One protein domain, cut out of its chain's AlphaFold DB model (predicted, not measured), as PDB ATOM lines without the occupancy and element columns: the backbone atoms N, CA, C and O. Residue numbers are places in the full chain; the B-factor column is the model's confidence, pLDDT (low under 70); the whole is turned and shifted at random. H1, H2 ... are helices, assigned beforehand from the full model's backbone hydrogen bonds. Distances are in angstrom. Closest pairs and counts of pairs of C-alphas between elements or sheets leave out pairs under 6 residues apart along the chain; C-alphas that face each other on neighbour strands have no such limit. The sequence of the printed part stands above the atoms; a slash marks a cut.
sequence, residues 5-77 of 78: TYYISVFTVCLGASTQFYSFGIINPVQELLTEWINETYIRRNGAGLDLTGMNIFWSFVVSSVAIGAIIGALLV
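Overview. This is residues 5 to 77 of the 78 residues of the protein "Hypothetical protein" of Meloidogyne enterolobii (UniProt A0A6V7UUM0). Three helices make a long, open fork: H1 and then H2 follow one another along the length of the rod, and H3, the longest helix, folds back from the far end of H2, crosses H2 steeply and runs on past the last residues of H1, near Phe 24, in the direction opposite to H1. Residues 5 to 19 of H1 and residues 71 to 77, of which 71 to 76 belong to H3, stick out as two free prongs, and H2 slants steeply to H3 at the other end. The printed part has 73 residues with three named helices in the order H1, H2, H3 and no named strand, and its class is all helix. It is only just extended, close to loose, with a radius of gyration of the C-alphas of 17.3 A and spans of 58 by 24 by 18 A.

Along the chain. Find C-alpha 5 at (-25.145, 78.629, 4.105); from there H1, residues 5 to 25, runs 30.4 A to C-alpha 25 at (-27.527, 49.322, -3.654). Read on to H2, residues 31 to 46, which is 22.0 A long. H3, residues 52 to 76, then runs 36.4 A to C-alpha 76 at (-22.666, 57.712, 17.783).

Arrangement. Look at Phe 24 and Val 66, the closest C-alphas of H1 and H3, 7.5 A apart: these helices are close but not clearly touching, at a shallow tilt of 20 degrees, opposite ways. H1 and H2 are apart. H2 and H3 only just touch, with 3 pairs of C-alphas within 8 A, through residues 35 to 39 and 55 to 59 alone; the closest C-alphas, of Thr 35 and Trp 59, are 7.4 A apart. Their lines stand at a steep tilt of 66 degrees, opposite ways. In H1 and H2 every O i to N i+4 pair is within hydrogen-bond range; in H3, 19 of 21 are.

Size, cuts and confidence. The C-alphas of Thr 5 and Gly 47, the two farthest apart, are 58.0 A apart. Both links are tight, the printed part has no cut, and no printed residue is under 70 in pLDDT.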
ATOM      1  N   THR A   5     -25.321  79.737   3.155       92.94
ATOM      2  CA  THR A   5     -25.145  78.629   4.105       92.94
ATOM      3  C   THR A   5     -26.270  77.596   4.048       92.94
ATOM      4  O   THR A   5     -26.010  76.408   4.230       92.94
ATOM      5  N   TYR A   6     -27.502  78.014   3.744       94.38
ATOM      6  CA  TYR A   6     -28.644  77.113   3.587       94.38
ATOM      7  C   TYR A   6     -28.445  76.166   2.400       94.38
ATOM      8  O   TYR A   6     -28.549  74.952   2.555       94.38
ATOM      9  N   TYR A   7     -28.085  76.705   1.233       95.06
ATOM     10  CA  TYR A   7     -27.882  75.905   0.023       95.06
ATOM     11  C   TYR A   7     -26.726  74.916   0.169       95.06
ATOM     12  O   TYR A   7     -26.858  73.761  -0.230       95.06
ATOM     13  N   ILE A   8     -25.624  75.343   0.797       95.56
ATOM     14  CA  ILE A   8     -24.480  74.466   1.080       95.56
ATOM     15  C   ILE A   8     -24.900  73.328   2.016       95.56
ATOM     16  O   ILE A   8     -24.612  72.172   1.730       95.56
ATOM     17  N   SER A   9     -25.640  73.636   3.085       94.56
ATOM     18  CA  SER A   9     -26.089  72.624   4.052       94.56
ATOM     19  C   SER A   9     -26.991  71.575   3.399       94.56
ATOM     20  O   SER A   9     -26.773  70.378   3.578       94.56
ATOM     21  N   VAL A  10     -27.971  72.010   2.599       95.69
ATOM     22  CA  VAL A  10     -28.868  71.098   1.868       95.69
ATOM     23  C   VAL A  10     -28.071  70.216   0.911       95.69
ATOM     24  O   VAL A  10     -28.255  69.001   0.902       95.69
ATOM     25  N   PHE A  11     -27.145  70.802   0.151       95.62
ATOM     26  CA  PHE A  11     -26.299  70.052  -0.770       95.62
ATOM     27  C   PHE A  11     -25.461  68.984  -0.051       95.62
ATOM     28  O   PHE A  11     -25.437  67.829  -0.477       95.62
ATOM     29  N   THR A  12     -24.833  69.330   1.077       94.56
ATOM     30  CA  THR A  12     -24.044  68.380   1.877       94.56
ATOM     31  C   THR A  12     -24.898  67.234   2.422       94.56
ATOM     32  O   THR A  12     -24.478  66.079   2.353       94.56
ATOM     33  N   VAL A  13     -26.113  67.519   2.906       95.06
ATOM     34  CA  VAL A  13     -27.045  66.480   3.380       95.06
ATOM     35  C   VAL A  13     -27.455  65.546   2.240       95.06
ATOM     36  O   VAL A  13     -27.459  64.327   2.423       95.06
ATOM     37  N   CYS A  14     -27.741  66.086   1.051       96.12
ATOM     38  CA  CYS A  14     -28.070  65.278  -0.124       96.12
ATOM     39  C   CYS A  14     -26.928  64.332  -0.514       96.12
ATOM     40  O   CYS A  14     -27.185  63.158  -0.769       96.12
ATOM     41  N   LEU A  15     -25.675  64.806  -0.505       95.94
ATOM     42  CA  LEU A  15     -24.516  63.951  -0.780       95.94
ATOM     43  C   LEU A  15     -24.400  62.803   0.231       95.94
ATOM     44  O   LEU A  15     -24.219  61.653  -0.170       95.94
ATOM     45  N   GLY A  16     -24.566  63.095   1.525       92.38
ATOM     46  CA  GLY A  16     -24.567  62.072   2.573       92.38
ATOM     47  C   GLY A  16     -25.656  61.016   2.353       92.38
ATOM     48  O   GLY A  16     -25.369  59.818   2.334       92.38
ATOM     49  N   ALA A  17     -26.889  61.449   2.083       91.88
ATOM     50  CA  ALA A  17     -27.997  60.540   1.791       91.88
ATOM     51  C   ALA A  17     -27.714  59.659   0.560       91.88
ATOM     52  O   ALA A  17     -27.906  58.444   0.609       91.88
ATOM     53  N   SER A  18     -27.192  60.232  -0.529       94.12
ATOM     54  CA  SER A  18     -26.833  59.469  -1.731       94.12
ATOM     55  C   SER A  18     -25.761  58.411  -1.462       94.12
ATOM     56  O   SER A  18     -25.880  57.296  -1.971       94.12
ATOM     57  N   THR A  19     -24.750  58.714  -0.639       91.44
ATOM     58  CA  THR A  19     -23.721  57.718  -0.282       91.44
ATOM     59  C   THR A  19     -24.296  56.531   0.486       91.44
ATOM     60  O   THR A  19     -23.922  55.396   0.205       91.44
ATOM     61  N   GLN A  20     -25.275  56.761   1.369       90.69
ATOM     62  CA  GLN A  20     -25.973  55.681   2.066       90.69
ATOM     63  C   GLN A  20     -26.705  54.756   1.081       90.69
ATOM     64  O   GLN A  20     -26.536  53.538   1.140       90.69
ATOM     65  N   PHE A  21     -27.476  55.319   0.144       89.56
ATOM     66  CA  PHE A  21     -28.182  54.525  -0.870       89.56
ATOM     67  C   PHE A  21     -27.226  53.747  -1.774       89.56
ATOM     68  O   PHE A  21     -27.489  52.586  -2.088       89.56
ATOM     69  N   TYR A  22     -26.105  54.359  -2.156       93.81
ATOM     70  CA  TYR A  22     -25.079  53.686  -2.945       93.81
ATOM     71  C   TYR A  22     -24.518  52.462  -2.212       93.81
ATOM     72  O   TYR A  22     -24.466  51.381  -2.795       93.81
ATOM     73  N   SER A  23     -24.167  52.601  -0.928       91.19
ATOM     74  CA  SER A  23     -23.599  51.506  -0.134       91.19
ATOM     75  C   SER A  23     -24.522  50.292  -0.021       91.19
ATOM     76  O   SER A  23     -24.030  49.172  -0.082       91.19
ATOM     77  N   PHE A  24     -25.841  50.484   0.099       90.62
ATOM     78  CA  PHE A  24     -26.799  49.369   0.114       90.62
ATOM     79  C   PHE A  24     -27.115  48.827  -1.286       90.62
ATOM     80  O   PHE A  24     -27.347  47.630  -1.449       90.62
ATOM     81  N   GLY A  25     -27.138  49.694  -2.297       92.38
ATOM     82  CA  GLY A  25     -27.527  49.322  -3.654       92.38
ATOM     83  C   GLY A  25     -26.443  48.570  -4.422       92.38
ATOM     84  O   GLY A  25     -26.762  47.657  -5.182       92.38
ATOM     85  N   ILE A  26     -25.169  48.923  -4.222       94.50
ATOM     86  CA  ILE A  26     -24.059  48.391  -5.028       94.50
ATOM     87  C   ILE A  26     -23.796  46.905  -4.786       94.50
ATOM     88  O   ILE A  26     -23.277  46.230  -5.667       94.50
ATOM     89  N   ILE A  27     -24.186  46.385  -3.622       93.44
ATOM     90  CA  ILE A  27     -23.851  45.030  -3.167       93.44
ATOM     91  C   ILE A  27     -24.529  43.950  -4.026       93.44
ATOM     92  O   ILE A  27     -23.952  42.892  -4.250       93.44
ATOM     93  N   ASN A  28     -25.723  44.234  -4.555       93.25
ATOM     94  CA  ASN A  28     -26.492  43.300  -5.381       93.25
ATOM     95  C   ASN A  28     -25.873  43.061  -6.775       93.25
ATOM     96  O   ASN A  28     -25.611  41.909  -7.108       93.25
ATOM     97  N   PRO A  29     -25.609  44.093  -7.604       96.00
ATOM     98  CA  PRO A  29     -25.080  43.879  -8.954       96.00
ATOM     99  C   PRO A  29     -23.653  43.321  -8.975       96.00
ATOM    100  O   PRO A  29     -23.271  42.684  -9.949       96.00
ATOM    101  N   VAL A  30     -22.856  43.551  -7.929       95.25
ATOM    102  CA  VAL A  30     -21.464  43.064  -7.857       95.25
ATOM    103  C   VAL A  30     -21.332  41.716  -7.149       95.25
ATOM    104  O   VAL A  30     -20.216  41.220  -7.005       95.25
ATOM    105  N   GLN A  31     -22.443  41.129  -6.689       95.31
ATOM    106  CA  GLN A  31     -22.435  39.908  -5.886       95.31
ATOM    107  C   GLN A  31     -21.672  38.776  -6.582       95.31
ATOM    108  O   GLN A  31     -20.765  38.200  -5.985       95.31
ATOM    109  N   GLU A  32     -22.003  38.481  -7.840       95.19
ATOM    110  CA  GLU A  32     -21.376  37.387  -8.591       95.19
ATOM    111  C   GLU A  32     -19.859  37.581  -8.681       95.19
ATOM    112  O   GLU A  32     -19.102  36.726  -8.220       95.19
ATOM    113  N   LEU A  33     -19.423  38.763  -9.128       96.88
ATOM    114  CA  LEU A  33     -18.009  39.123  -9.250       96.88
ATOM    115  C   LEU A  33     -17.245  38.990  -7.920       96.88
ATOM    116  O   LEU A  33     -16.131  38.466  -7.886       96.88
ATOM    117  N   LEU A  34     -17.824  39.469  -6.814       96.44
ATOM    118  CA  LEU A  34     -17.172  39.394  -5.506       96.44
ATOM    119  C   LEU A  34     -17.125  37.963  -4.971       96.44
ATOM    120  O   LEU A  34     -16.094  37.556  -4.441       96.44
ATOM    121  N   THR A  35     -18.206  37.192  -5.108       96.00
ATOM    122  CA  THR A  35     -18.231  35.791  -4.655       96.00
ATOM    123  C   THR A  35     -17.260  34.910  -5.443       96.00
ATOM    124  O   THR A  35     -16.593  34.065  -4.842       96.00
ATOM    125  N   GLU A  36     -17.095  35.156  -6.746       96.06
ATOM    126  CA  GLU A  36     -16.076  34.505  -7.576       96.06
ATOM    127  C   GLU A  36     -14.665  34.846  -7.084       96.06
ATOM    128  O   GLU A  36     -13.884  33.946  -6.768       96.06
ATOM    129  N   TRP A  37     -14.369  36.136  -6.895       96.62
ATOM    130  CA  TRP A  37     -13.077  36.584  -6.371       96.62
ATOM    131  C   TRP A  37     -12.763  36.016  -4.975       96.62
ATOM    132  O   TRP A  37     -11.624  35.616  -4.693       96.62
ATOM    133  N   ILE A  38     -13.766  35.938  -4.094       96.25
ATOM    134  CA  ILE A  38     -13.634  35.312  -2.770       96.25
ATOM    135  C   ILE A  38     -13.288  33.828  -2.926       96.25
ATOM    136  O   ILE A  38     -12.368  33.345  -2.258       96.25
ATOM    137  N   ASN A  39     -13.979  33.109  -3.813       96.31
ATOM    138  CA  ASN A  39     -13.733  31.689  -4.037       96.31
ATOM    139  C   ASN A  39     -12.333  31.438  -4.613       96.31
ATOM    140  O   ASN A  39     -11.603  30.597  -4.095       96.31
ATOM    141  N   GLU A  40     -11.911  32.210  -5.619       97.19
ATOM    142  CA  GLU A  40     -10.550  32.137  -6.166       97.19
ATOM    143  C   GLU A  40      -9.490  32.364  -5.084       97.19
ATOM    144  O   GLU A  40      -8.496  31.638  -4.997       97.19
ATOM    145  N   THR A  41      -9.712  33.365  -4.230       96.56
ATOM    146  CA  THR A  41      -8.814  33.674  -3.115       96.56
ATOM    147  C   THR A  41      -8.750  32.518  -2.118       96.56
ATOM    148  O   THR A  41      -7.669  32.197  -1.616       96.56
ATOM    149  N   TYR A  42      -9.882  31.868  -1.850       96.06
ATOM    150  CA  TYR A  42      -9.956  30.717  -0.956       96.06
ATOM    151  C   TYR A  42      -9.249  29.486  -1.546       96.06
ATOM    152  O   TYR A  42      -8.443  28.862  -0.853       96.06
ATOM    153  N   ILE A  43      -9.441  29.206  -2.842       97.31
ATOM    154  CA  ILE A  43      -8.748  28.131  -3.573       97.31
ATOM    155  C   ILE A  43      -7.233  28.334  -3.517       97.31
ATOM    156  O   ILE A  43      -6.499  27.404  -3.189       97.31
ATOM    157  N   ARG A  44      -6.752  29.558  -3.770       97.25
ATOM    158  CA  ARG A  44      -5.312  29.875  -3.724       97.25
ATOM    159  C   ARG A  44      -4.683  29.627  -2.351       97.25
ATOM    160  O   ARG A  44      -3.486  29.366  -2.284       97.25
ATOM    161  N   ARG A  45      -5.456  29.732  -1.265       96.25
ATOM    162  CA  ARG A  45      -4.963  29.561   0.112       96.25
ATOM    163  C   ARG A  45      -5.099  28.134   0.632       96.25
ATOM    164  O   ARG A  45      -4.220  27.679   1.352       96.25
ATOM    165  N   ASN A  46      -6.186  27.450   0.278       95.19
ATOM    166  CA  ASN A  46      -6.575  26.180   0.897       95.19
ATOM    167  C   ASN A  46      -6.571  24.993  -0.081       95.19
ATOM    168  O   ASN A  46      -6.806  23.863   0.334       95.19
ATOM    169  N   GLY A  47      -6.329  25.229  -1.375       93.62
ATOM    170  CA  GLY A  47      -6.286  24.198  -2.419       93.62
ATOM    171  C   GLY A  47      -7.655  23.683  -2.883       93.62
ATOM    172  O   GLY A  47      -7.720  22.931  -3.851       93.62
ATOM    173  N   ALA A  48      -8.745  24.100  -2.236       92.38
ATOM    174  CA  ALA A  48     -10.119  23.743  -2.579       92.38
ATOM    175  C   ALA A  48     -11.047  24.954  -2.418       92.38
ATOM    176  O   ALA A  48     -10.748  25.857  -1.638       92.38
ATOM    177  N   GLY A  49     -12.149  24.977  -3.170       91.62
ATOM    178  CA  GLY A  49     -13.150  26.046  -3.120       91.62
ATOM    179  C   GLY A  49     -14.052  25.971  -1.892       91.62
ATOM    180  O   GLY A  49     -14.134  24.941  -1.222       91.62
ATOM    181  N   LEU A  50     -14.736  27.079  -1.612       92.12
ATOM    182  CA  LEU A  50     -15.806  27.115  -0.616       92.12
ATOM    183  C   LEU A  50     -17.013  26.322  -1.124       92.12
ATOM    184  O   LEU A  50     -17.366  26.407  -2.301       92.12
ATOM    185  N   ASP A  51     -17.669  25.579  -0.230       94.06
ATOM    186  CA  ASP A  51     -18.979  25.015  -0.545       94.06
ATOM    187  C   ASP A  51     -20.040  26.131  -0.640       94.06
ATOM    188  O   ASP A  51     -19.836  27.269  -0.197       94.06
ATOM    189  N   LEU A  52     -21.196  25.802  -1.219       93.06
ATOM    190  CA  LEU A  52     -22.288  26.759  -1.400       93.06
ATOM    191  C   LEU A  52     -22.792  27.339  -0.068       93.06
ATOM    192  O   LEU A  52     -23.123  28.520   0.015       93.06
ATOM    193  N   THR A  53     -22.858  26.524   0.983       96.25
ATOM    194  CA  THR A  53     -23.358  26.930   2.299       96.25
ATOM    195  C   THR A  53     -22.398  27.902   2.985       96.25
ATOM    196  O   THR A  53     -22.825  28.951   3.462       96.25
ATOM    197  N   GLY A  54     -21.102  27.604   2.986       95.19
ATOM    198  CA  GLY A  54     -20.036  28.441   3.513       95.19
ATOM    199  C   GLY A  54     -19.920  29.753   2.752       95.19
ATOM    200  O   GLY A  54     -19.817  30.804   3.383       95.19
ATOM    201  N   MET A  55     -20.028  29.722   1.417       96.50
ATOM    202  CA  MET A  55     -20.066  30.949   0.619       96.50
ATOM    203  C   MET A  55     -21.290  31.807   0.966       96.50
ATOM    204  O   MET A  55     -21.149  33.008   1.187       96.50
ATOM    205  N   ASN A  56     -22.476  31.204   1.100       95.81
ATOM    206  CA  ASN A  56     -23.692  31.931   1.475       95.81
ATOM    207  C   ASN A  56     -23.597  32.559   2.870       95.81
ATOM    208  O   ASN A  56     -24.019  33.701   3.056       95.81
ATOM    209  N   ILE A  57     -23.025  31.849   3.847       96.81
ATOM    210  CA  ILE A  57     -22.796  32.382   5.199       96.81
ATOM    211  C   ILE A  57     -21.818  33.557   5.145       96.81
ATOM    212  O   ILE A  57     -22.091  34.612   5.718       96.81
ATOM    213  N   PHE A  58     -20.701  33.394   4.432       95.88
ATOM    214  CA  PHE A  58     -19.691  34.440   4.299       95.88
ATOM    215  C   PHE A  58     -20.265  35.687   3.622       95.88
ATOM    216  O   PHE A  58     -20.121  36.798   4.130       95.88
ATOM    217  N   TRP A  59     -20.983  35.507   2.517       95.69
ATOM    218  CA  TRP A  59     -21.631  36.605   1.813       95.69
ATOM    219  C   TRP A  59     -22.703  37.293   2.669       95.69
ATOM    220  O   TRP A  59     -22.738  38.521   2.747       95.69
ATOM    221  N   SER A  60     -23.513  36.525   3.403       96.00
ATOM    222  CA  SER A  60     -24.504  37.074   4.343       96.00
ATOM    223  C   SER A  60     -23.848  37.919   5.437       96.00
ATOM    224  O   SER A  60     -24.366  38.974   5.811       96.00
ATOM    225  N   PHE A  61     -22.685  37.493   5.933       96.06
ATOM    226  CA  PHE A  61     -21.894  38.272   6.882       96.06
ATOM    227  C   PHE A  61     -21.386  39.586   6.264       96.06
ATOM    228  O   PHE A  61     -21.530  40.646   6.873       96.06
ATOM    229  N   VAL A  62     -20.868  39.549   5.032       95.25
ATOM    230  CA  VAL A  62     -20.422  40.753   4.307       95.25
ATOM    231  C   VAL A  62     -21.571  41.751   4.136       95.25
ATOM    232  O   VAL A  62     -21.428  42.909   4.528       95.25
ATOM    233  N   VAL A  63     -22.728  41.312   3.631       95.06
ATOM    234  CA  VAL A  63     -23.894  42.189   3.416       95.06
ATOM    235  C   VAL A  63     -24.422  42.753   4.741       95.06
ATOM    236  O   VAL A  63     -24.681  43.952   4.851       95.06
ATOM    237  N   SER A  64     -24.545  41.919   5.778       96.06
ATOM    238  CA  SER A  64     -25.054  42.357   7.088       96.06
ATOM    239  C   SER A  64     -24.108  43.314   7.823       96.06
ATOM    240  O   SER A  64     -24.581  44.173   8.571       96.06
ATOM    241  N   SER A  65     -22.795  43.250   7.568       95.56
ATOM    242  CA  SER A  65     -21.819  44.173   8.164       95.56
ATOM    243  C   SER A  65     -22.102  45.647   7.836       95.56
ATOM    244  O   SER A  65     -21.881  46.513   8.686       95.56
ATOM    245  N   VAL A  66     -22.686  45.937   6.662       93.38
ATOM    246  CA  VAL A  66     -23.109  47.293   6.268       93.38
ATOM    247  C   VAL A  66     -24.202  47.813   7.205       93.38
ATOM    248  O   VAL A  66     -24.119  48.938   7.700       93.38
ATOM    249  N   ALA A  67     -25.203  46.981   7.507       93.56
ATOM    250  CA  ALA A  67     -26.285  47.336   8.423       93.56
ATOM    251  C   ALA A  67     -25.783  47.500   9.867       93.56
ATOM    252  O   ALA A  67     -26.170  48.449  10.548       93.56
ATOM    253  N   ILE A  68     -24.880  46.623  10.319       95.88
ATOM    254  CA  ILE A  68     -24.250  46.733  11.645       95.88
ATOM    255  C   ILE A  68     -23.489  48.060  11.767       95.88
ATOM    256  O   ILE A  68     -23.671  48.788  12.744       95.88
ATOM    257  N   GLY A  69     -22.686  48.411  10.758       93.69
ATOM    258  CA  GLY A  69     -21.975  49.689  10.711       93.69
ATOM    259  C   GLY A  69     -22.921  50.890  10.748       93.69
ATOM    260  O   GLY A  69     -22.668  51.845  11.482       93.69
ATOM    261  N   ALA A  70     -24.046  50.821  10.028       92.12
ATOM    262  CA  ALA A  70     -25.064  51.869  10.039       92.12
ATOM    263  C   ALA A  70     -25.702  52.056  11.426       92.12
ATOM    264  O   ALA A  70     -25.854  53.191  11.874       92.12
ATOM    265  N   ILE A  71     -26.022  50.962  12.129       94.75
ATOM    266  CA  ILE A  71     -26.569  51.010  13.496       94.75
ATOM    267  C   ILE A  71     -25.568  51.665  14.449       94.75
ATOM    268  O   ILE A  71     -25.921  52.596  15.170       94.75
ATOM    269  N   ILE A  72     -24.310  51.214  14.434       96.12
ATOM    270  CA  ILE A  72     -23.264  51.763  15.307       96.12
ATOM    271  C   ILE A  72     -23.040  53.250  15.005       96.12
ATOM    272  O   ILE A  72     -22.980  54.059  15.927       96.12
ATOM    273  N   GLY A  73     -22.968  53.628  13.726       92.69
ATOM    274  CA  GLY A  73     -22.811  55.023  13.313       92.69
ATOM    275  C   GLY A  73     -23.976  55.906  13.765       92.69
ATOM    276  O   GLY A  73     -23.750  56.994  14.291       92.69
ATOM    277  N   ALA A  74     -25.212  55.418  13.636       91.88
ATOM    278  CA  ALA A  74     -26.404  56.133  14.085       91.88
ATOM    279  C   ALA A  74     -26.436  56.336  15.608       91.88
ATOM    280  O   ALA A  74     -26.885  57.380  16.070       91.88
ATOM    281  N   LEU A  75     -25.924  55.381  16.390       95.50
ATOM    282  CA  LEU A  75     -25.829  55.504  17.852       95.50
ATOM    283  C   LEU A  75     -24.762  56.510  18.312       95.50
ATOM    284  O   LEU A  75     -24.823  56.988  19.443       95.50
ATOM    285  N   LEU A  76     -23.777  56.810  17.465       94.81
ATOM    286  CA  LEU A  76     -22.666  57.712  17.783       94.81
ATOM    287  C   LEU A  76     -22.877  59.142  17.270       94.81
ATOM    288  O   LEU A  76     -22.087  60.026  17.611       94.81
ATOM    289  N   VAL A  77     -23.915  59.379  16.462       86.88
ATOM    290  CA  VAL A  77     -24.220  60.714  15.942       86.88
ATOM    291  C   VAL A  77     -24.714  61.617  17.083       86.88
ATOM    292  O   VAL A  77     -25.533  61.202  17.904       86.88
TER     293      VAL A  77